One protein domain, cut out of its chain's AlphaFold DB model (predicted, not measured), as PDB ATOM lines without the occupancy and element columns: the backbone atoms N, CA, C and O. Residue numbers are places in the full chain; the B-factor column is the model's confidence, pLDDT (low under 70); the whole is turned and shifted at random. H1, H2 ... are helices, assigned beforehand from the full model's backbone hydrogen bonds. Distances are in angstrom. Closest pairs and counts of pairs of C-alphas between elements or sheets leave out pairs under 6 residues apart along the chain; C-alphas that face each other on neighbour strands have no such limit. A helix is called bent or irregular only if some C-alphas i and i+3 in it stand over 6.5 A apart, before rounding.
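This is residues 481 to 552 and 559 to 657 of the 1115 residues of an uncharacterized protein of Tuwongella immobilis (UniProt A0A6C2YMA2). What shape do the helices make? H1, H2, H3 and H4 stand side by side in alternating directions, and H6, H7 and H8 form a second up-and-down set, in which H7 meets H3 with residues 608 to 612 alone, at a steep tilt of 63 degrees. H5 joins the two sets, and the last stretch, with short H9 and H10, runs back past H3 to near H1. What are the whole's make-up and size? The printed part has 171 residues with ten named helices, H1 to H10 in chain order, no named strand, and the class all helix. It is compact and rounded, with a radius of gyration of the C-alphas of 15.9 A and spans of 46 by 36 by 35 A.

Where are the first four helices? H1 is residues 481 to 491, from C-alpha 481 at (24.921, 18.561, 1.806). H2 is residues 498 to 514, 24.8 A long; H3 is residues 518 to 531, and H4 residues 537 to 549. Where are the others? H5 is residues 560 to 580, 31.3 A; H6 residues 588 to 604, 24.3 A; H7 residues 607 to 620, 20.1 A; and H8 residues 625 to 642, 25.4 A. H9 is residues 646 to 649, and H10 residues 652 to 655, ending at C-alpha 655 at (11.373, 16.969, 1.999). Which are irregular? H5 only just is, with C-alphas 575 and 578 6.8 A apart and a kink of 31 degrees near residue 574; H6 is, with C-alphas 600 and 603 7.6 A apart and a kink of 38 degrees near residue 598.

How do the first helices meet? H2 and H3 form a hairpin at a shallow tilt of 11 degrees, their closest C-alphas, those of Ala 509 and Ala 521, 4.1 A apart. H2 to H8 make an up and down bundle, each helix running against the one before. What does the hub touch? H7 touches H3, H5, H6 and H8; with residues 608 to 612 alone it touches H3 at a steep tilt of 63 degrees, the closest C-alphas being those of Ser 526 and Leu 609, 5.3 A apart. What do the backbones show? In H1, H2, H3, H4, H7 and H8 every O i to N i+4 pair is within hydrogen-bond range; H5 has 13 of 17, H6 11 of 13, and H9 and H10 are too short for such a pair.

Where is the printed part cut? Residues 553 to 558 are not printed, and C-alphas 552 and 559 are 13.9 A apart across the cut. Where is confidence low? The mean pLDDT of the printed part is 89.0; residues 493 to 497, 533, 551 to 552, 559 to 562 and 657 are under 70. Which links are long? Of the links that are printed whole, none is long.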
ATOM      1  N   LEU A 481      24.819  19.838   1.091       95.00
ATOM      2  CA  LEU A 481      24.921  18.561   1.806       95.00
ATOM      3  C   LEU A 481      23.865  17.551   1.343       95.00
ATOM      4  O   LEU A 481      24.182  16.375   1.170       95.00
ATOM      5  N   ARG A 482      22.634  18.001   1.064       93.12
ATOM      6  CA  ARG A 482      21.614  17.162   0.419       93.12
ATOM      7  C   ARG A 482      22.087  16.645  -0.939       93.12
ATOM      8  O   ARG A 482      21.997  15.447  -1.172       93.12
ATOM      9  N   SER A 483      22.602  17.507  -1.817       92.31
ATOM     10  CA  SER A 483      23.102  17.080  -3.132       92.31
ATOM     11  C   SER A 483      24.254  16.078  -3.021       92.31
ATOM     12  O   SER A 483      24.329  15.146  -3.816       92.31
ATOM     13  N   GLN A 484      25.127  16.224  -2.020       93.38
ATOM     14  CA  GLN A 484      26.182  15.245  -1.739       93.38
ATOM     15  C   GLN A 484      25.608  13.900  -1.282       93.38
ATOM     16  O   GLN A 484      26.061  12.856  -1.747       93.38
ATOM     17  N   LEU A 485      24.591  13.913  -0.416       91.31
ATOM     18  CA  LEU A 485      23.892  12.701   0.014       91.31
ATOM     19  C   LEU A 485      23.196  12.001  -1.165       91.31
ATOM     20  O   LEU A 485      23.277  10.780  -1.289       91.31
ATOM     21  N   ASP A 486      22.555  12.771  -2.048       88.81
ATOM     22  CA  ASP A 486      21.913  12.268  -3.266       88.81
ATOM     23  C   ASP A 486      22.947  11.611  -4.198       88.81
ATOM     24  O   ASP A 486      22.760  10.470  -4.619       88.81
ATOM     25  N   ALA A 487      24.087  12.270  -4.424       90.06
ATOM     26  CA  ALA A 487      25.180  11.727  -5.228       90.06
ATOM     27  C   ALA A 487      25.785  10.447  -4.622       90.06
ATOM     28  O   ALA A 487      26.153   9.526  -5.354       90.06
ATOM     29  N   LEU A 488      25.893  10.351  -3.294       88.69
ATOM     30  CA  LEU A 488      26.353   9.125  -2.631       88.69
ATOM     31  C   LEU A 488      25.364   7.967  -2.818       88.69
ATOM     32  O   LEU A 488      25.796   6.837  -3.049       88.69
ATOM     33  N   ALA A 489      24.060   8.244  -2.750       84.25
ATOM     34  CA  ALA A 489      23.022   7.236  -2.947       84.25
ATOM     35  C   ALA A 489      23.001   6.691  -4.388       84.25
ATOM     36  O   ALA A 489      22.820   5.491  -4.581       84.25
ATOM     37  N   GLU A 490      23.227   7.546  -5.390       84.38
ATOM     38  CA  GLU A 490      23.269   7.144  -6.804       84.38
ATOM     39  C   GLU A 490      24.509   6.308  -7.156       84.38
ATOM     40  O   GLU A 490      24.414   5.350  -7.922       84.38
ATOM     41  N   ASN A 491      25.674   6.640  -6.590       82.44
ATOM     42  CA  ASN A 491      26.941   6.001  -6.958       82.44
ATOM     43  C   ASN A 491      27.175   4.630  -6.300       82.44
ATOM     44  O   ASN A 491      27.996   3.855  -6.791       82.44
ATOM     45  N   ALA A 492      26.503   4.322  -5.188       70.06
ATOM     46  CA  ALA A 492      26.740   3.085  -4.441       70.06
ATOM     47  C   ALA A 492      25.479   2.602  -3.691       70.06
ATOM     48  O   ALA A 492      25.463   2.620  -2.456       70.06
ATOM     49  N   PRO A 493      24.439   2.126  -4.407       66.38
ATOM     50  CA  PRO A 493      23.170   1.708  -3.800       66.38
ATOM     51  C   PRO A 493      23.324   0.613  -2.727       66.38
ATOM     52  O   PRO A 493      22.579   0.628  -1.744       66.38
ATOM     53  N   ASP A 494      24.335  -0.257  -2.871       61.38
ATOM     54  CA  ASP A 494      24.594  -1.405  -1.986       61.38
ATOM     55  C   ASP A 494      25.864  -1.275  -1.115       61.38
ATOM     56  O   ASP A 494      26.140  -2.158  -0.305       61.38
ATOM     57  N   ALA A 495      26.670  -0.214  -1.281       52.41
ATOM     58  CA  ALA A 495      28.024  -0.158  -0.705       52.41
ATOM     59  C   ALA A 495      28.554   1.251  -0.379       52.41
ATOM     60  O   ALA A 495      29.769   1.424  -0.254       52.41
ATOM     61  N   ALA A 496      27.695   2.276  -0.278       51.81
ATOM     62  CA  ALA A 496      28.163   3.606   0.112       51.81
ATOM     63  C   ALA A 496      28.963   3.502   1.426       51.81
ATOM     64  O   ALA A 496      28.492   2.844   2.358       51.81
ATOM     65  N   PRO A 497      30.160   4.115   1.533       61.59
ATOM     66  CA  PRO A 497      30.913   4.092   2.777       61.59
ATOM     67  C   PRO A 497      30.073   4.794   3.846       61.59
ATOM     68  O   PRO A 497      29.928   6.019   3.826       61.59
ATOM     69  N   GLU A 498      29.482   4.005   4.751       78.75
ATOM     70  CA  GLU A 498      28.559   4.460   5.801       78.75
ATOM     71  C   GLU A 498      29.133   5.663   6.567       78.75
ATOM     72  O   GLU A 498      28.410   6.599   6.902       78.75
ATOM     73  N   SER A 499      30.460   5.713   6.719       85.50
ATOM     74  CA  SER A 499      31.209   6.811   7.335       85.50
ATOM     75  C   SER A 499      31.013   8.181   6.669       85.50
ATOM     76  O   SER A 499      30.879   9.181   7.378       85.50
ATOM     77  N   ALA A 500      30.958   8.259   5.334       90.19
ATOM     78  CA  ALA A 500      30.763   9.525   4.623       90.19
ATOM     79  C   ALA A 500      29.350  10.077   4.861       90.19
ATOM     80  O   ALA A 500      29.184  11.260   5.161       90.19
ATOM     81  N   SER A 501      28.343   9.198   4.815       91.19
ATOM     82  CA  SER A 501      26.957   9.570   5.118       91.19
ATOM     83  C   SER A 501      26.812  10.016   6.573       91.19
ATOM     84  O   SER A 501      26.190  11.043   6.828       91.19
ATOM     85  N   VAL A 502      27.426   9.300   7.526       92.62
ATOM     86  CA  VAL A 502      27.432   9.685   8.949       92.62
ATOM     87  C   VAL A 502      27.971  11.106   9.127       92.62
ATOM     88  O   VAL A 502      27.315  11.909   9.785       92.62
ATOM     89  N   SER A 503      29.107  11.448   8.507       92.75
ATOM     90  CA  SER A 503      29.674  12.803   8.585       92.75
ATOM     91  C   SER A 503      28.714  13.864   8.036       92.75
ATOM     92  O   SER A 503      28.460  14.862   8.707       92.75
ATOM     93  N   ILE A 504      28.104  13.628   6.869       95.19
ATOM     94  CA  ILE A 504      27.123  14.553   6.275       95.19
ATOM     95  C   ILE A 504      25.931  14.770   7.218       95.19
ATOM     96  O   ILE A 504      25.512  15.906   7.431       95.19
ATOM     97  N   TRP A 505      25.410  13.710   7.840       95.69
ATOM     98  CA  TRP A 505      24.292  13.827   8.777       95.69
ATOM     99  C   TRP A 505      24.638  14.619  10.038       95.69
ATOM    100  O   TRP A 505      23.820  15.425  10.481       95.69
ATOM    101  N   GLN A 506      25.843  14.445  10.589       95.44
ATOM    102  CA  GLN A 506      26.325  15.264  11.709       95.44
ATOM    103  C   GLN A 506      26.408  16.740  11.304       95.44
ATOM    104  O   GLN A 506      25.870  17.602  11.994       95.44
ATOM    105  N   GLN A 507      26.981  17.026  10.131       95.69
ATOM    106  CA  GLN A 507      27.068  18.383   9.587       95.69
ATOM    107  C   GLN A 507      25.688  19.035   9.434       95.69
ATOM    108  O   GLN A 507      25.493  20.177   9.846       95.69
ATOM    109  N   MET A 508      24.705  18.304   8.899       96.44
ATOM    110  CA  MET A 508      23.328  18.794   8.797       96.44
ATOM    111  C   MET A 508      22.719  19.076  10.173       96.44
ATOM    112  O   MET A 508      22.071  20.106  10.351       96.44
ATOM    113  N   ALA A 509      22.938  18.195  11.154       96.31
ATOM    114  CA  ALA A 509      22.416  18.367  12.505       96.31
ATOM    115  C   ALA A 509      22.950  19.645  13.173       96.31
ATOM    116  O   ALA A 509      22.197  20.388  13.803       96.31
ATOM    117  N   GLU A 510      24.235  19.936  12.980       95.25
ATOM    118  CA  GLU A 510      24.891  21.145  13.485       95.25
ATOM    119  C   GLU A 510      24.353  22.418  12.831       95.25
ATOM    120  O   GLU A 510      24.082  23.409  13.512       95.25
ATOM    121  N   LEU A 511      24.138  22.385  11.515       95.38
ATOM    122  CA  LEU A 511      23.531  23.494  10.783       95.38
ATOM    123  C   LEU A 511      22.083  23.750  11.235       95.38
ATOM    124  O   LEU A 511      21.712  24.901  11.459       95.38
ATOM    125  N   TYR A 512      21.277  22.706  11.458       95.19
ATOM    126  CA  TYR A 512      19.921  22.864  12.005       95.19
ATOM    127  C   TYR A 512      19.900  23.377  13.443       95.19
ATOM    128  O   TYR A 512      19.017  24.158  13.804       95.19
ATOM    129  N   HIS A 513      20.870  22.976  14.263       93.25
ATOM    130  CA  HIS A 513      21.021  23.533  15.601       93.25
ATOM    131  C   HIS A 513      21.289  25.046  15.541       93.25
ATOM    132  O   HIS A 513      20.638  25.804  16.259       93.25
ATOM    133  N   ARG A 514      22.161  25.503  14.630       92.69
ATOM    134  CA  ARG A 514      22.419  26.939  14.402       92.69
ATOM    135  C   ARG A 514      21.176  27.703  13.932       92.69
ATOM    136  O   ARG A 514      20.987  28.840  14.344       92.69
ATOM    137  N   LEU A 515      20.294  27.060  13.162       92.38
ATOM    138  CA  LEU A 515      18.976  27.602  12.789       92.38
ATOM    139  C   LEU A 515      17.938  27.564  13.929       92.38
ATOM    140  O   LEU A 515      16.775  27.904  13.710       92.38
ATOM    141  N   ASN A 516      18.318  27.125  15.135       91.44
ATOM    142  CA  ASN A 516      17.424  26.924  16.276       91.44
ATOM    143  C   ASN A 516      16.239  25.989  15.949       91.44
ATOM    144  O   ASN A 516      15.104  26.207  16.378       91.44
ATOM    145  N   GLN A 517      16.505  24.932  15.171       91.25
ATOM    146  CA  GLN A 517      15.538  23.898  14.794       91.25
ATOM    147  C   GLN A 517      15.910  22.555  15.448       91.25
ATOM    148  O   GLN A 517      16.404  21.646  14.778       91.25
ATOM    149  N   PRO A 518      15.679  22.387  16.765       92.00
ATOM    150  CA  PRO A 518      16.173  21.225  17.503       92.00
ATOM    151  C   PRO A 518      15.524  19.905  17.064       92.00
ATOM    152  O   PRO A 518      16.173  18.867  17.105       92.00
ATOM    153  N   ASN A 519      14.273  19.925  16.585       91.56
ATOM    154  CA  ASN A 519      13.621  18.730  16.035       91.56
ATOM    155  C   ASN A 519      14.308  18.238  14.755       91.56
ATOM    156  O   ASN A 519      14.554  17.048  14.608       91.56
ATOM    157  N   GLU A 520      14.656  19.155  13.854       94.31
ATOM    158  CA  GLU A 520      15.342  18.833  12.600       94.31
ATOM    159  C   GLU A 520      16.764  18.326  12.878       94.31
ATOM    160  O   GLU A 520      17.182  17.298  12.342       94.31
ATOM    161  N   ALA A 521      17.469  18.979  13.810       95.31
ATOM    162  CA  ALA A 521      18.776  18.531  14.281       95.31
ATOM    163  C   ALA A 521      18.710  17.122  14.892       95.31
ATOM    164  O   ALA A 521      19.551  16.279  14.593       95.31
ATOM    165  N   ALA A 522      17.688  16.838  15.703       94.88
ATOM    166  CA  ALA A 522      17.475  15.530  16.314       94.88
ATOM    167  C   ALA A 522      17.236  14.415  15.292       94.88
ATOM    168  O   ALA A 522      17.755  13.312  15.462       94.88
ATOM    169  N   ILE A 523      16.488  14.697  14.220       95.62
ATOM    170  CA  ILE A 523      16.303  13.752  13.113       95.62
ATOM    171  C   ILE A 523      17.667  13.428  12.493       95.62
ATOM    172  O   ILE A 523      18.023  12.252  12.397       95.62
ATOM    173  N   CYS A 524      18.469  14.447  12.166       96.88
ATOM    174  CA  CYS A 524      19.811  14.266  11.608       96.88
ATOM    175  C   CYS A 524      20.759  13.509  12.555       96.88
ATOM    176  O   CYS A 524      21.450  12.590  12.114       96.88
ATOM    177  N   TRP A 525      20.756  13.817  13.857       96.31
ATOM    178  CA  TRP A 525      21.545  13.077  14.847       96.31
ATOM    179  C   TRP A 525      21.111  11.615  14.948       96.31
ATOM    180  O   TRP A 525      21.957  10.721  14.917       96.31
ATOM    181  N   SER A 526      19.802  11.353  14.998       95.44
ATOM    182  CA  SER A 526      19.275   9.986  15.041       95.44
ATOM    183  C   SER A 526      19.652   9.185  13.791       95.44
ATOM    184  O   SER A 526      19.956   8.000  13.891       95.44
ATOM    185  N   GLN A 527      19.714   9.836  12.626       95.44
ATOM    186  CA  GLN A 527      20.148   9.232  11.371       95.44
ATOM    187  C   GLN A 527      21.653   8.940  11.356       95.44
ATOM    188  O   GLN A 527      22.065   7.861  10.933       95.44
ATOM    189  N   ALA A 528      22.476   9.866  11.857       94.88
ATOM    190  CA  ALA A 528      23.912   9.650  12.010       94.88
ATOM    191  C   ALA A 528      24.197   8.469  12.952       94.88
ATOM    192  O   ALA A 528      25.003   7.603  12.626       94.88
ATOM    193  N   MET A 529      23.492   8.392  14.088       93.75
ATOM    194  CA  MET A 529      23.570   7.248  15.004       93.75
ATOM    195  C   MET A 529      23.075   5.958  14.355       93.75
ATOM    196  O   MET A 529      23.639   4.892  14.587       93.75
ATOM    197  N   TRP A 530      22.031   6.043  13.529       93.75
ATOM    198  CA  TRP A 530      21.512   4.895  12.804       93.75
ATOM    199  C   TRP A 530      22.555   4.321  11.835       93.75
ATOM    200  O   TRP A 530      22.697   3.112  11.731       93.75
ATOM    201  N   LEU A 531      23.318   5.150  11.136       91.69
ATOM    202  CA  LEU A 531      24.301   4.657  10.168       91.69
ATOM    203  C   LEU A 531      25.661   4.298  10.790       91.69
ATOM    204  O   LEU A 531      26.503   3.728  10.109       91.69
ATOM    205  N   ALA A 532      25.904   4.628  12.060       90.69
ATOM    206  CA  ALA A 532      27.184   4.354  12.702       90.69
ATOM    207  C   ALA A 532      27.324   2.857  13.086       90.69
ATOM    208  O   ALA A 532      26.461   2.332  13.795       90.69
ATOM    209  N   PRO A 533      28.419   2.170  12.690       66.62
ATOM    210  CA  PRO A 533      28.620   0.735  12.944       66.62
ATOM    211  C   PRO A 533      28.856   0.400  14.426       66.62
ATOM    212  O   PRO A 533      28.547  -0.699  14.882       66.62
ATOM    213  N   GLU A 534      29.370   1.358  15.195       73.25
ATOM    214  CA  GLU A 534      29.425   1.322  16.653       73.25
ATOM    215  C   GLU A 534      28.741   2.594  17.149       73.25
ATOM    216  O   GLU A 534      28.953   3.671  16.586       73.25
ATOM    217  N   TRP A 535      27.885   2.476  18.165       70.06
ATOM    218  CA  TRP A 535      27.118   3.588  18.721       70.06
ATOM    219  C   TRP A 535      28.084   4.572  19.370       70.06
ATOM    220  O   TRP A 535      28.390   4.475  20.556       70.06
ATOM    221  N   SER A 536      28.667   5.461  18.567       75.62
ATOM    222  CA  SER A 536      29.780   6.258  19.051       75.62
ATOM    223  C   SER A 536      29.245   7.222  20.104       75.62
ATOM    224  O   SER A 536      28.464   8.130  19.807       75.62
ATOM    225  N   GLY A 537      29.680   7.035  21.351       85.88
ATOM    226  CA  GLY A 537      29.407   7.977  22.432       85.88
ATOM    227  C   GLY A 537      29.796   9.411  22.052       85.88
ATOM    228  O   GLY A 537      29.217  10.358  22.567       85.88
ATOM    229  N   ALA A 538      30.697   9.589  21.081       89.25
ATOM    230  CA  ALA A 538      31.024  10.881  20.491       89.25
ATOM    231  C   ALA A 538      29.817  11.585  19.835       89.25
ATOM    232  O   ALA A 538      29.615  12.771  20.084       89.25
ATOM    233  N   ILE A 539      28.980  10.876  19.062       92.81
ATOM    234  CA  ILE A 539      27.766  11.460  18.460       92.81
ATOM    235  C   ILE A 539      26.782  11.895  19.550       92.81
ATOM    236  O   ILE A 539      26.278  13.015  19.514       92.81
ATOM    237  N   VAL A 540      26.539  11.030  20.540       93.62
ATOM    238  CA  VAL A 540      25.605  11.315  21.642       93.62
ATOM    239  C   VAL A 540      26.101  12.478  22.503       93.62
ATOM    240  O   VAL A 540      25.316  13.359  22.837       93.62
ATOM    241  N   SER A 541      27.401  12.516  22.816       92.06
ATOM    242  CA  SER A 541      28.017  13.611  23.584       92.06
ATOM    243  C   SER A 541      27.856  14.942  22.860       92.06
ATOM    244  O   SER A 541      27.463  15.932  23.470       92.06
ATOM    245  N   ARG A 542      28.116  14.955  21.548       92.25
ATOM    246  CA  ARG A 542      27.991  16.160  20.727       92.25
ATOM    247  C   ARG A 542      26.537  16.624  20.637       92.25
ATOM    248  O   ARG A 542      26.270  17.814  20.752       92.25
ATOM    249  N   TRP A 543      25.586  15.700  20.493       94.62
ATOM    250  CA  TRP A 543      24.163  16.039  20.526       94.62
ATOM    251  C   TRP A 543      23.731  16.596  21.897       94.62
ATOM    252  O   TRP A 543      23.079  17.638  21.944       94.62
ATOM    253  N   ASP A 544      24.125  15.975  23.012       94.12
ATOM    254  CA  ASP A 544      23.825  16.483  24.363       94.12
ATOM    255  C   ASP A 544      24.421  17.874  24.610       94.12
ATOM    256  O   ASP A 544      23.739  18.747  25.146       94.12
ATOM    257  N   GLU A 545      25.658  18.120  24.168       91.94
ATOM    258  CA  GLU A 545      26.275  19.444  24.244       91.94
ATOM    259  C   GLU A 545      25.405  20.496  23.543       91.94
ATOM    260  O   GLU A 545      25.086  21.534  24.132       91.94
ATOM    261  N   TYR A 546      24.935  20.197  22.330       90.56
ATOM    262  CA  TYR A 546      24.043  21.086  21.596       90.56
ATOM    263  C   TYR A 546      22.688  21.271  22.286       90.56
ATOM    264  O   TYR A 546      22.238  22.402  22.428       90.56
ATOM    265  N   GLU A 547      22.048  20.215  22.790       90.31
ATOM    266  CA  GLU A 547      20.776  20.347  23.523       90.31
ATOM    267  C   GLU A 547      20.903  21.178  24.807       90.31
ATOM    268  O   GLU A 547      19.956  21.870  25.190       90.31
ATOM    269  N   ARG A 548      22.072  21.170  25.460       89.25
ATOM    270  CA  ARG A 548      22.362  22.053  26.603       89.25
ATOM    271  C   ARG A 548      22.599  23.497  26.179       89.25
ATOM    272  O   ARG A 548      22.206  24.410  26.905       89.25
ATOM    273  N   GLN A 549      23.232  23.706  25.024       86.06
ATOM    274  CA  GLN A 549      23.455  25.032  24.445       86.06
ATOM    275  C   GLN A 549      22.168  25.656  23.898       86.06
ATOM    276  O   GLN A 549      22.055  26.883  23.883       86.06
ATOM    277  N   THR A 550      21.172  24.849  23.505       80.81
ATOM    278  CA  THR A 550      19.832  25.328  23.148       80.81
ATOM    279  C   THR A 550      19.098  25.821  24.403       80.81
ATOM    280  O   THR A 550      18.139  25.220  24.891       80.81
ATOM    281  N   VAL A 551      19.534  26.959  24.947       62.91
ATOM    282  CA  VAL A 551      18.782  27.725  25.941       62.91
ATOM    283  C   VAL A 551      17.600  28.339  25.205       62.91
ATOM    284  O   VAL A 551      17.634  29.498  24.807       62.91
ATOM    285  N   ILE A 552      16.543  27.554  24.990       58.09
ATOM    286  CA  ILE A 552      15.245  28.106  24.608       58.09
ATOM    287  C   ILE A 552      14.845  28.983  25.797       58.09
ATOM    288  O   ILE A 552      14.584  28.439  26.878       58.09
ATOM    289  N   ASN A 559       2.291  26.576  22.370       62.69
ATOM    290  CA  ASN A 559       1.887  25.247  21.962       62.69
ATOM    291  C   ASN A 559       2.357  24.174  22.972       62.69
ATOM    292  O   ASN A 559       3.513  23.742  22.925       62.69
ATOM    293  N   PRO A 560       1.466  23.660  23.842       65.69
ATOM    294  CA  PRO A 560       1.807  22.610  24.803       65.69
ATOM    295  C   PRO A 560       2.255  21.291  24.146       65.69
ATOM    296  O   PRO A 560       2.929  20.501  24.801       65.69
ATOM    297  N   LYS A 561       1.928  21.037  22.866       65.50
ATOM    298  CA  LYS A 561       2.400  19.838  22.146       65.50
ATOM    299  C   LYS A 561       3.902  19.897  21.846       65.50
ATOM    300  O   LYS A 561       4.581  18.894  22.035       65.50
ATOM    301  N   ALA A 562       4.424  21.063  21.450       68.69
ATOM    302  CA  ALA A 562       5.855  21.237  21.171       68.69
ATOM    303  C   ALA A 562       6.704  20.941  22.421       68.69
ATOM    304  O   ALA A 562       7.674  20.195  22.351       68.69
ATOM    305  N   SER A 563       6.237  21.398  23.591       77.19
ATOM    306  CA  SER A 563       6.886  21.118  24.877       77.19
ATOM    307  C   SER A 563       6.945  19.625  25.229       77.19
ATOM    308  O   SER A 563       7.852  19.226  25.954       77.19
ATOM    309  N   ARG A 564       5.992  18.805  24.761       86.44
ATOM    310  CA  ARG A 564       6.006  17.352  25.003       86.44
ATOM    311  C   ARG A 564       7.008  16.636  24.109       86.44
ATOM    312  O   ARG A 564       7.722  15.777  24.603       86.44
ATOM    313  N   ILE A 565       7.093  17.009  22.829       88.12
ATOM    314  CA  ILE A 565       8.071  16.421  21.899       88.12
ATOM    315  C   ILE A 565       9.494  16.699  22.395       88.12
ATOM    316  O   ILE A 565      10.298  15.776  22.478       88.12
ATOM    317  N   ASP A 566       9.773  17.937  22.816       88.69
ATOM    318  CA  ASP A 566      11.064  18.299  23.414       88.69
ATOM    319  C   ASP A 566      11.359  17.477  24.676       88.69
ATOM    320  O   ASP A 566      12.479  17.006  24.869       88.69
ATOM    321  N   GLN A 567      10.355  17.264  25.534       90.75
ATOM    322  CA  GLN A 567      10.499  16.434  26.729       90.75
ATOM    323  C   GLN A 567      10.806  14.973  26.378       90.75
ATOM    324  O   GLN A 567      11.732  14.394  26.941       90.75
ATOM    325  N   TYR A 568      10.059  14.379  25.446       94.06
ATOM    326  CA  TYR A 568      10.266  12.999  25.014       94.06
ATOM    327  C   TYR A 568      11.640  12.812  24.368       94.06
ATOM    328  O   TYR A 568      12.340  11.854  24.683       94.06
ATOM    329  N   ARG A 569      12.077  13.775  23.549       93.94
ATOM    330  CA  ARG A 569      13.419  13.792  22.958       93.94
ATOM    331  C   ARG A 569      14.515  13.846  24.025       93.94
ATOM    332  O   ARG A 569      15.479  13.089  23.946       93.94
ATOM    333  N   LYS A 570      14.362  14.696  25.044       92.81
ATOM    334  CA  LYS A 570      15.307  14.769  26.173       92.81
ATOM    335  C   LYS A 570      15.341  13.471  26.976       92.81
ATOM    336  O   LYS A 570      16.418  13.022  27.342       92.81
ATOM    337  N   HIS A 571      14.193  12.829  27.184       94.75
ATOM    338  CA  HIS A 571      14.137  11.508  27.808       94.75
ATOM    339  C   HIS A 571      14.863  10.433  26.976       94.75
ATOM    340  O   HIS A 571      15.571   9.614  27.556       94.75
ATOM    341  N   CYS A 572      14.759  10.452  25.638       94.56
ATOM    342  CA  CYS A 572      15.577   9.586  24.777       94.56
ATOM    343  C   CYS A 572      17.075   9.826  24.995       94.56
ATOM    344  O   CYS A 572      17.834   8.879  25.168       94.56
ATOM    345  N   LEU A 573      17.502  11.090  25.031       94.38
ATOM    346  CA  LEU A 573      18.903  11.436  25.269       94.38
ATOM    347  C   LEU A 573      19.398  10.999  26.648       94.38
ATOM    348  O   LEU A 573      20.493  10.459  26.736       94.38
ATOM    349  N   GLU A 574      18.595  11.149  27.704       94.44
ATOM    350  CA  GLU A 574      18.937  10.659  29.048       94.44
ATOM    351  C   GLU A 574      19.244   9.153  29.063       94.44
ATOM    352  O   GLU A 574      20.126   8.713  29.800       94.44
ATOM    353  N   ILE A 575      18.544   8.369  28.239       95.12
ATOM    354  CA  ILE A 575      18.798   6.933  28.075       95.12
ATOM    355  C   ILE A 575      20.053   6.666  27.249       95.12
ATOM    356  O   ILE A 575      20.759   5.714  27.555       95.12
ATOM    357  N   LEU A 576      20.329   7.465  26.217       93.94
ATOM    358  CA  LEU A 576      21.472   7.267  25.317       93.94
ATOM    359  C   LEU A 576      22.794   7.784  25.917       93.94
ATOM    360  O   LEU A 576      23.863   7.284  25.583       93.94
ATOM    361  N   LEU A 577      22.758   8.766  26.819       91.94
ATOM    362  CA  LEU A 577      23.939   9.387  27.431       91.94
ATOM    363  C   LEU A 577      24.949   8.421  28.091       91.94
ATOM    364  O   LEU A 577      26.151   8.675  27.976       91.94
ATOM    365  N   PRO A 578      24.552   7.320  28.751       91.88
ATOM    366  CA  PRO A 578      25.491   6.341  29.302       91.88
ATOM    367  C   PRO A 578      26.447   5.724  28.266       91.88
ATOM    368  O   PRO A 578      27.566   5.353  28.622       91.88
ATOM    369  N   LEU A 579      26.092   5.719  26.973       84.94
ATOM    370  CA  LEU A 579      26.969   5.274  25.874       84.94
ATOM    371  C   LEU A 579      28.272   6.076  25.770       84.94
ATOM    372  O   LEU A 579      29.263   5.609  25.210       84.94
ATOM    373  N   THR A 580      28.290   7.290  26.315       85.56
ATOM    374  CA  THR A 580      29.475   8.156  26.363       85.56
ATOM    375  C   THR A 580      30.523   7.681  27.371       85.56
ATOM    376  O   THR A 580      31.642   8.186  27.358       85.56
ATOM    377  N   LYS A 581      30.168   6.759  28.282       87.00
ATOM    378  CA  LYS A 581      30.928   6.397  29.496       87.00
ATOM    379  C   LYS A 581      31.206   7.571  30.457       87.00
ATOM    380  O   LYS A 581      31.783   7.349  31.519       87.00
ATOM    381  N   MET A 582      30.801   8.799  30.121       81.75
ATOM    382  CA  MET A 582      30.970   9.997  30.953       81.75
ATOM    383  C   MET A 582      29.770  10.246  31.872       81.75
ATOM    384  O   MET A 582      29.897  10.948  32.875       81.75
ATOM    385  N   HIS A 583      28.612   9.667  31.549       86.31
ATOM    386  CA  HIS A 583      27.373   9.834  32.300       86.31
ATOM    387  C   HIS A 583      26.959   8.526  32.991       86.31
ATOM    388  O   HIS A 583      27.025   7.467  32.364       86.31
ATOM    389  N   PRO A 584      26.536   8.571  34.271       88.56
ATOM    390  CA  PRO A 584      26.025   7.390  34.955       88.56
ATOM    391  C   PRO A 584      24.685   6.957  34.358       88.56
ATOM    392  O   PRO A 584      23.915   7.784  33.867       88.56
ATOM    393  N   GLU A 585      24.382   5.664  34.455       89.75
ATOM    394  CA  GLU A 585      23.068   5.156  34.075       89.75
ATOM    395  C   GLU A 585      21.944   5.818  34.896       89.75
ATOM    396  O   GLU A 585      22.091   6.010  36.111       89.75
ATOM    397  N   PRO A 586      20.793   6.131  34.272       90.19
ATOM    398  CA  PRO A 586      19.637   6.639  34.995       90.19
ATOM    399  C   PRO A 586      19.155   5.628  36.044       90.19
ATOM    400  O   PRO A 586      19.170   4.414  35.825       90.19
ATOM    401  N   SER A 587      18.682   6.126  37.193       93.12
ATOM    402  CA  SER A 587      18.137   5.262  38.245       93.12
ATOM    403  C   SER A 587      16.965   4.428  37.720       93.12
ATOM    404  O   SER A 587      16.261   4.827  36.791       93.12
ATOM    405  N   ARG A 588      16.701   3.272  38.338       91.75
ATOM    406  CA  ARG A 588      15.602   2.381  37.924       91.75
ATOM    407  C   ARG A 588      14.242   3.094  37.873       91.75
ATOM    408  O   ARG A 588      13.488   2.883  36.930       91.75
ATOM    409  N   GLU A 589      13.947   3.945  38.855       92.69
ATOM    410  CA  GLU A 589      12.711   4.744  38.905       92.69
ATOM    411  C   GLU A 589      12.643   5.765  37.764       92.69
ATOM    412  O   GLU A 589      11.606   5.920  37.112       92.69
ATOM    413  N   ARG A 590      13.771   6.426  37.468       93.19
ATOM    414  CA  ARG A 590      13.856   7.369  36.353       93.19
ATOM    415  C   ARG A 590      13.686   6.655  35.015       93.19
ATOM    416  O   ARG A 590      12.917   7.132  34.188       93.19
ATOM    417  N   ARG A 591      14.316   5.490  34.830       92.62
ATOM    418  CA  ARG A 591      14.135   4.643  33.638       92.62
ATOM    419  C   ARG A 591      12.681   4.238  33.437       92.62
ATOM    420  O   ARG A 591      12.181   4.381  32.332       92.62
ATOM    421  N   GLN A 592      11.990   3.810  34.493       92.38
ATOM    422  CA  GLN A 592      10.566   3.476  34.418       92.38
ATOM    423  C   GLN A 592       9.722   4.681  33.974       92.38
ATOM    424  O   GLN A 592       8.883   4.558  33.087       92.38
ATOM    425  N   THR A 593      10.009   5.866  34.522       92.38
ATOM    426  CA  THR A 593       9.343   7.117  34.118       92.38
ATOM    427  C   THR A 593       9.600   7.445  32.643       92.38
ATOM    428  O   THR A 593       8.698   7.887  31.932       92.38
ATOM    429  N   ILE A 594      10.832   7.237  32.168       91.56
ATOM    430  CA  ILE A 594      11.192   7.444  30.763       91.56
ATOM    431  C   ILE A 594      10.470   6.430  29.872       91.56
ATOM    432  O   ILE A 594       9.896   6.839  28.874       91.56
ATOM    433  N   VAL A 595      10.429   5.150  30.247       94.19
ATOM    434  CA  VAL A 595       9.689   4.103  29.524       94.19
ATOM    435  C   VAL A 595       8.216   4.479  29.372       94.19
ATOM    436  O   VAL A 595       7.712   4.502  28.255       94.19
ATOM    437  N   GLU A 596       7.541   4.859  30.458       93.31
ATOM    438  CA  GLU A 596       6.138   5.295  30.418       93.31
ATOM    439  C   GLU A 596       5.950   6.525  29.523       93.31
ATOM    440  O   GLU A 596       5.005   6.615  28.738       93.31
ATOM    441  N   SER A 597       6.885   7.472  29.603       91.44
ATOM    442  CA  SER A 597       6.890   8.659  28.757       91.44
ATOM    443  C   SER A 597       7.122   8.332  27.279       91.44
ATOM    444  O   SER A 597       6.545   9.006  26.429       91.44
ATOM    445  N   LEU A 598       7.968   7.348  26.970       92.00
ATOM    446  CA  LEU A 598       8.236   6.893  25.611       92.00
ATOM    447  C   LEU A 598       7.019   6.174  25.054       92.00
ATOM    448  O   LEU A 598       6.566   6.555  23.988       92.00
ATOM    449  N   GLU A 599       6.409   5.241  25.784       93.12
ATOM    450  CA  GLU A 599       5.197   4.547  25.324       93.12
ATOM    451  C   GLU A 599       4.050   5.522  24.998       93.12
ATOM    452  O   GLU A 599       3.290   5.301  24.057       93.12
ATOM    453  N   LEU A 600       3.956   6.644  25.722       90.38
ATOM    454  CA  LEU A 600       3.010   7.731  25.438       90.38
ATOM    455  C   LEU A 600       3.442   8.662  24.288       90.38
ATOM    456  O   LEU A 600       2.608   9.384  23.736       90.38
ATOM    457  N   GLY A 601       4.737   8.713  23.979       90.00
ATOM    458  CA  GLY A 601       5.363   9.656  23.051       90.00
ATOM    459  C   GLY A 601       5.884   9.057  21.745       90.00
ATOM    460  O   GLY A 601       6.220   9.820  20.837       90.00
ATOM    461  N   GLU A 602       5.911   7.728  21.627       92.69
ATOM    462  CA  GLU A 602       6.424   6.945  20.493       92.69
ATOM    463  C   GLU A 602       5.863   7.447  19.158       92.69
ATOM    464  O   GLU A 602       6.595   7.595  18.183       92.69
ATOM    465  N   GLU A 603       4.574   7.799  19.121       90.19
ATOM    466  CA  GLU A 603       3.929   8.254  17.888       90.19
ATOM    467  C   GLU A 603       4.449   9.612  17.381       90.19
ATOM    468  O   GLU A 603       4.365   9.906  16.188       90.19
ATOM    469  N   THR A 604       5.036  10.416  18.266       90.38
ATOM    470  CA  THR A 604       5.488  11.785  17.974       90.38
ATOM    471  C   THR A 604       6.988  11.910  17.713       90.38
ATOM    472  O   THR A 604       7.427  12.953  17.236       90.38
ATOM    473  N   LEU A 605       7.769  10.871  18.011       93.94
ATOM    474  CA  LEU A 605       9.225  10.867  17.874       93.94
ATOM    475  C   LEU A 605       9.678  10.160  16.584       93.94
ATOM    476  O   LEU A 605       8.991   9.245  16.129       93.94
ATOM    477  N   PRO A 606      10.845  10.523  16.017       95.75
ATOM    478  CA  PRO A 606      11.412   9.813  14.872       95.75
ATOM    479  C   PRO A 606      11.571   8.320  15.175       95.75
ATOM    480  O   PRO A 606      12.117   7.951  16.219       95.75
ATOM    481  N   VAL A 607      11.152   7.452  14.251       96.50
ATOM    482  CA  VAL A 607      11.135   5.989  14.453       96.50
ATOM    483  C   VAL A 607      12.520   5.458  14.816       96.50
ATOM    484  O   VAL A 607      12.659   4.607  15.693       96.50
ATOM    485  N   ARG A 608      13.562   6.003  14.178       96.56
ATOM    486  CA  ARG A 608      14.959   5.639  14.442       96.56
ATOM    487  C   ARG A 608      15.371   5.979  15.869       96.56
ATOM    488  O   ARG A 608      15.949   5.137  16.545       96.56
ATOM    489  N   LEU A 609      15.028   7.177  16.344       96.31
ATOM    490  CA  LEU A 609      15.325   7.602  17.712       96.31
ATOM    491  C   LEU A 609      14.614   6.712  18.734       96.31
ATOM    492  O   LEU A 609      15.239   6.248  19.688       96.31
ATOM    493  N   VAL A 610      13.327   6.440  18.512       96.81
ATOM    494  CA  VAL A 610      12.532   5.550  19.364       96.81
ATOM    495  C   VAL A 610      13.170   4.164  19.441       96.81
ATOM    496  O   VAL A 610      13.386   3.651  20.537       96.81
ATOM    497  N   TRP A 611      13.515   3.573  18.294       97.44
ATOM    498  CA  TRP A 611      14.112   2.241  18.247       97.44
ATOM    499  C   TRP A 611      15.470   2.176  18.950       97.44
ATOM    500  O   TRP A 611      15.684   1.299  19.784       97.44
ATOM    501  N   LEU A 612      16.361   3.135  18.672       95.81
ATOM    502  CA  LEU A 612      17.667   3.226  19.332       95.81
ATOM    503  C   LEU A 612      17.509   3.375  20.854       95.81
ATOM    504  O   LEU A 612      18.216   2.730  21.622       95.81
ATOM    505  N   THR A 613      16.527   4.155  21.307       96.19
ATOM    506  CA  THR A 613      16.248   4.315  22.742       96.19
ATOM    507  C   THR A 613      15.790   2.999  23.379       96.19
ATOM    508  O   THR A 613      16.268   2.634  24.451       96.19
ATOM    509  N   TRP A 614      14.899   2.246  22.726       97.06
ATOM    510  CA  TRP A 614      14.437   0.946  23.228       97.06
ATOM    511  C   TRP A 614      15.528  -0.117  23.258       97.06
ATOM    512  O   TRP A 614      15.596  -0.911  24.203       97.06
ATOM    513  N   LEU A 615      16.389  -0.133  22.244       95.75
ATOM    514  CA  LEU A 615      17.524  -1.041  22.204       95.75
ATOM    515  C   LEU A 615      18.506  -0.738  23.349       95.75
ATOM    516  O   LEU A 615      18.959  -1.670  24.011       95.75
ATOM    517  N   GLU A 616      18.727   0.535  23.681       95.38
ATOM    518  CA  GLU A 616      19.547   0.929  24.832       95.38
ATOM    519  C   GLU A 616      18.899   0.596  26.183       95.38
ATOM    520  O   GLU A 616      19.548   0.024  27.059       95.38
ATOM    521  N   ILE A 617      17.597   0.865  26.349       94.81
ATOM    522  CA  ILE A 617      16.838   0.461  27.550       94.81
ATOM    523  C   ILE A 617      16.988  -1.041  27.790       94.81
ATOM    524  O   ILE A 617      17.155  -1.479  28.931       94.81
ATOM    525  N   THR A 618      16.947  -1.828  26.717       94.88
ATOM    526  CA  THR A 618      17.093  -3.283  26.767       94.88
ATOM    527  C   THR A 618      18.486  -3.682  27.243       94.88
ATOM    528  O   THR A 618      18.595  -4.531  28.128       94.88
ATOM    529  N   GLN A 619      19.539  -3.048  26.719       92.69
ATOM    530  CA  GLN A 619      20.922  -3.296  27.141       92.69
ATOM    531  C   GLN A 619      21.139  -2.935  28.619       92.69
ATOM    532  O   GLN A 619      21.603  -3.775  29.391       92.69
ATOM    533  N   GLN A 620      20.700  -1.747  29.049       92.19
ATOM    534  CA  GLN A 620      20.812  -1.283  30.442       92.19
ATOM    535  C   GLN A 620      19.963  -2.098  31.432       92.19
ATOM    536  O   GLN A 620      20.246  -2.135  32.630       92.19
ATOM    537  N   SER A 621      18.912  -2.767  30.955       92.62
ATOM    538  CA  SER A 621      18.039  -3.616  31.781       92.62
ATOM    539  C   SER A 621      18.507  -5.073  31.857       92.62
ATOM    540  O   SER A 621      17.758  -5.931  32.321       92.62
ATOM    541  N   GLY A 622      19.734  -5.371  31.416       91.44
ATOM    542  CA  GLY A 622      20.288  -6.727  31.436       91.44
ATOM    543  C   GLY A 622      19.756  -7.626  30.317       91.44
ATOM    544  O   GLY A 622      19.729  -8.841  30.481       91.44
ATOM    545  N   GLY A 623      19.330  -7.041  29.194       91.44
ATOM    546  CA  GLY A 623      18.837  -7.775  28.031       91.44
ATOM    547  C   GLY A 623      17.360  -8.161  28.120       91.44
ATOM    548  O   GLY A 623      17.021  -9.300  27.818       91.44
ATOM    549  N   ASP A 624      16.466  -7.244  28.518       94.56
ATOM    550  CA  ASP A 624      15.009  -7.485  28.490       94.56
ATOM    551  C   ASP A 624      14.465  -7.584  27.048       94.56
ATOM    552  O   ASP A 624      13.886  -6.653  26.480       94.56
ATOM    553  N   VAL A 625      14.656  -8.752  26.439       94.94
ATOM    554  CA  VAL A 625      14.235  -9.048  25.064       94.94
ATOM    555  C   VAL A 625      12.720  -8.923  24.887       94.94
ATOM    556  O   VAL A 625      12.247  -8.599  23.794       94.94
ATOM    557  N   LEU A 626      11.933  -9.157  25.941       92.69
ATOM    558  CA  LEU A 626      10.479  -9.084  25.859       92.69
ATOM    559  C   LEU A 626      10.009  -7.638  25.686       92.69
ATOM    560  O   LEU A 626       9.126  -7.389  24.861       92.69
ATOM    561  N   ALA A 627      10.602  -6.695  26.425       92.12
ATOM    562  CA  ALA A 627      10.340  -5.270  26.239       92.12
ATOM    563  C   ALA A 627      10.701  -4.820  24.815       92.12
ATOM    564  O   ALA A 627       9.864  -4.214  24.140       92.12
ATOM    565  N   LEU A 628      11.879  -5.211  24.311       95.50
ATOM    566  CA  LEU A 628      12.307  -4.886  22.946       95.50
ATOM    567  C   LEU A 628      11.364  -5.463  21.879       95.50
ATOM    568  O   LEU A 628      11.020  -4.788  20.912       95.50
ATOM    569  N   THR A 629      10.901  -6.700  22.070       93.06
ATOM    570  CA  THR A 629       9.960  -7.363  21.153       93.06
ATOM    571  C   THR A 629       8.608  -6.643  21.126       93.06
ATOM    572  O   THR A 629       8.027  -6.463  20.058       93.06
ATOM    573  N   ARG A 630       8.115  -6.171  22.279       92.31
ATOM    574  CA  ARG A 630       6.884  -5.365  22.348       92.31
ATOM    575  C   ARG A 630       7.050  -4.016  21.654       92.31
ATOM    576  O   ARG A 630       6.158  -3.615  20.911       92.31
ATOM    577  N   ALA A 631       8.183  -3.346  21.867       95.06
ATOM    578  CA  ALA A 631       8.506  -2.098  21.184       95.06
ATOM    579  C   ALA A 631       8.567  -2.299  19.662       95.06
ATOM    580  O   ALA A 631       7.946  -1.536  18.922       95.06
ATOM    581  N   ARG A 632       9.214  -3.379  19.195       94.88
ATOM    582  CA  ARG A 632       9.209  -3.782  17.780       94.88
ATOM    583  C   ARG A 632       7.783  -3.874  17.255       94.88
ATOM    584  O   ARG A 632       7.483  -3.256  16.240       94.88
ATOM    585  N   ASP A 633       6.921  -4.648  17.909       91.25
ATOM    586  CA  ASP A 633       5.569  -4.910  17.407       91.25
ATOM    587  C   ASP A 633       4.751  -3.608  17.296       91.25
ATOM    588  O   ASP A 633       4.084  -3.385  16.285       91.25
ATOM    589  N   ARG A 634       4.868  -2.694  18.275       91.62
ATOM    590  CA  ARG A 634       4.227  -1.365  18.222       91.62
ATOM    591  C   ARG A 634       4.751  -0.510  17.068       91.62
ATOM    592  O   ARG A 634       3.952   0.026  16.302       91.62
ATOM    593  N   ILE A 635       6.071  -0.417  16.913       94.38
ATOM    594  CA  ILE A 635       6.714   0.391  15.866       94.38
ATOM    595  C   ILE A 635       6.420  -0.182  14.475       94.38
ATOM    596  O   ILE A 635       6.095   0.561  13.553       94.38
ATOM    597  N   LEU A 636       6.474  -1.502  14.294       91.94
ATOM    598  CA  LEU A 636       6.160  -2.138  13.011       91.94
ATOM    599  C   LEU A 636       4.679  -2.018  12.647       91.94
ATOM    600  O   LEU A 636       4.361  -1.900  11.458       91.94
ATOM    601  N   LEU A 637       3.781  -2.047  13.639       87.75
ATOM    602  CA  LEU A 637       2.361  -1.761  13.439       87.75
ATOM    603  C   LEU A 637       2.163  -0.303  13.017       87.75
ATOM    604  O   LEU A 637       1.450  -0.032  12.055       87.75
ATOM    605  N   GLN A 638       2.851   0.628  13.671       89.81
ATOM    606  CA  GLN A 638       2.826   2.037  13.308       89.81
ATOM    607  C   GLN A 638       3.341   2.274  11.881       89.81
ATOM    608  O   GLN A 638       2.675   2.941  11.093       89.81
ATOM    609  N   LEU A 639       4.482   1.685  11.514       91.06
ATOM    610  CA  LEU A 639       5.005   1.744  10.148       91.06
ATOM    611  C   LEU A 639       4.040   1.094   9.148       91.06
ATOM    612  O   LEU A 639       3.929   1.540   8.016       91.06
ATOM    613  N   HIS A 640       3.331   0.026   9.523       86.56
ATOM    614  CA  HIS A 640       2.309  -0.572   8.656       86.56
ATOM    615  C   HIS A 640       1.117   0.370   8.419       86.56
ATOM    616  O   HIS A 640       0.603   0.438   7.303       86.56
ATOM    617  N   GLU A 641       0.679   1.091   9.450       83.12
ATOM    618  CA  GLU A 641      -0.491   1.969   9.377       83.12
ATOM    619  C   GLU A 641      -0.201   3.320   8.714       83.12
ATOM    620  O   GLU A 641      -1.025   3.799   7.934       83.12
ATOM    621  N   PHE A 642       0.949   3.927   9.016       83.75
ATOM    622  CA  PHE A 642       1.295   5.288   8.589       83.75
ATOM    623  C   PHE A 642       2.458   5.342   7.600       83.75
ATOM    624  O   PHE A 642       2.581   6.311   6.857       83.75
ATOM    625  N   GLY A 643       3.295   4.306   7.557       90.38
ATOM    626  CA  GLY A 643       4.629   4.408   6.976       90.38
ATOM    627  C   GLY A 643       5.534   5.328   7.792       90.38
ATOM    628  O   GLY A 643       5.268   5.614   8.964       90.38
ATOM    629  N   LEU A 644       6.610   5.792   7.163       92.56
ATOM    630  CA  LEU A 644       7.390   6.911   7.683       92.56
ATOM    631  C   LEU A 644       6.617   8.217   7.513       92.56
ATOM    632  O   LEU A 644       6.097   8.501   6.434       92.56
ATOM    633  N   ILE A 645       6.566   9.001   8.587       90.19
ATOM    634  CA  ILE A 645       5.915  10.307   8.601       90.19
ATOM    635  C   ILE A 645       6.963  11.338   8.218       90.19
ATOM    636  O   ILE A 645       7.987  11.477   8.883       90.19
ATOM    637  N   ILE A 646       6.702  12.089   7.159       89.44
ATOM    638  CA  ILE A 646       7.707  12.936   6.509       89.44
ATOM    639  C   ILE A 646       8.211  14.021   7.461       89.44
ATOM    640  O   ILE A 646       9.414  14.231   7.589       89.44
ATOM    641  N   ASP A 647       7.292  14.671   8.176       86.69
ATOM    642  CA  ASP A 647       7.622  15.758   9.103       86.69
ATOM    643  C   ASP A 647       8.352  15.285  10.369       86.69
ATOM    644  O   ASP A 647       8.884  16.096  11.123       86.69
ATOM    645  N   ARG A 648       8.376  13.972  10.608       90.94
ATOM    646  CA  ARG A 648       8.929  13.358  11.814       90.94
ATOM    647  C   ARG A 648      10.206  12.575  11.543       90.94
ATOM    648  O   ARG A 648      11.093  12.556  12.384       90.94
ATOM    649  N   ASP A 649      10.280  11.903  10.403       93.88
ATOM    650  CA  ASP A 649      11.333  10.943  10.077       93.88
ATOM    651  C   ASP A 649      12.334  11.489   9.042       93.88
ATOM    652  O   ASP A 649      13.411  10.911   8.888       93.88
ATOM    653  N   LEU A 650      12.022  12.610   8.371       92.44
ATOM    654  CA  LEU A 650      12.929  13.301   7.451       92.44
ATOM    655  C   LEU A 650      13.166  14.758   7.851       92.44
ATOM    656  O   LEU A 650      12.211  15.465   8.185       92.44
ATOM    657  N   PRO A 651      14.402  15.266   7.717       93.44
ATOM    658  CA  PRO A 651      14.663  16.677   7.905       93.44
ATOM    659  C   PRO A 651      14.124  17.514   6.742       93.44
ATOM    660  O   PRO A 651      14.123  17.068   5.593       93.44
ATOM    661  N   SER A 652      13.720  18.748   7.032       90.25
ATOM    662  CA  SER A 652      13.036  19.665   6.109       90.25
ATOM    663  C   SER A 652      13.724  19.820   4.747       90.25
ATOM    664  O   SER A 652      13.055  19.747   3.720       90.25
ATOM    665  N   VAL A 653      15.057  19.923   4.698       90.88
ATOM    666  CA  VAL A 653      15.821  20.027   3.438       90.88
ATOM    667  C   VAL A 653      15.644  18.819   2.512       90.88
ATOM    668  O   VAL A 653      15.696  18.979   1.292       90.88
ATOM    669  N   LEU A 654      15.405  17.622   3.059       89.81
ATOM    670  CA  LEU A 654      15.183  16.399   2.280       89.81
ATOM    671  C   LEU A 654      13.726  16.207   1.858       89.81
ATOM    672  O   LEU A 654      13.452  15.350   1.023       89.81
ATOM    673  N   ARG A 655      12.796  17.015   2.378       87.12
ATOM    674  CA  ARG A 655      11.373  16.969   1.999       87.12
ATOM    675  C   ARG A 655      11.109  17.596   0.617       87.12
ATOM    676  O   ARG A 655       9.978  17.580   0.147       87.12
ATOM    677  N   GLY A 656      12.139  18.113  -0.059       79.44
ATOM    678  CA  GLY A 656      12.022  18.802  -1.348       79.44
ATOM    679  C   GLY A 656      11.949  20.322  -1.194       79.44
ATOM    680  O   GLY A 656      11.643  20.838  -0.120       79.44
ATOM    681  N   ASP A 657      12.225  21.056  -2.276       68.06
ATOM    682  CA  ASP A 657      12.195  22.532  -2.251       68.06
ATOM    683  C   ASP A 657      10.786  23.081  -1.975       68.06
ATOM    684  O   ASP A 657      10.631  24.154  -1.397       68.06
TER     685      ASP A 657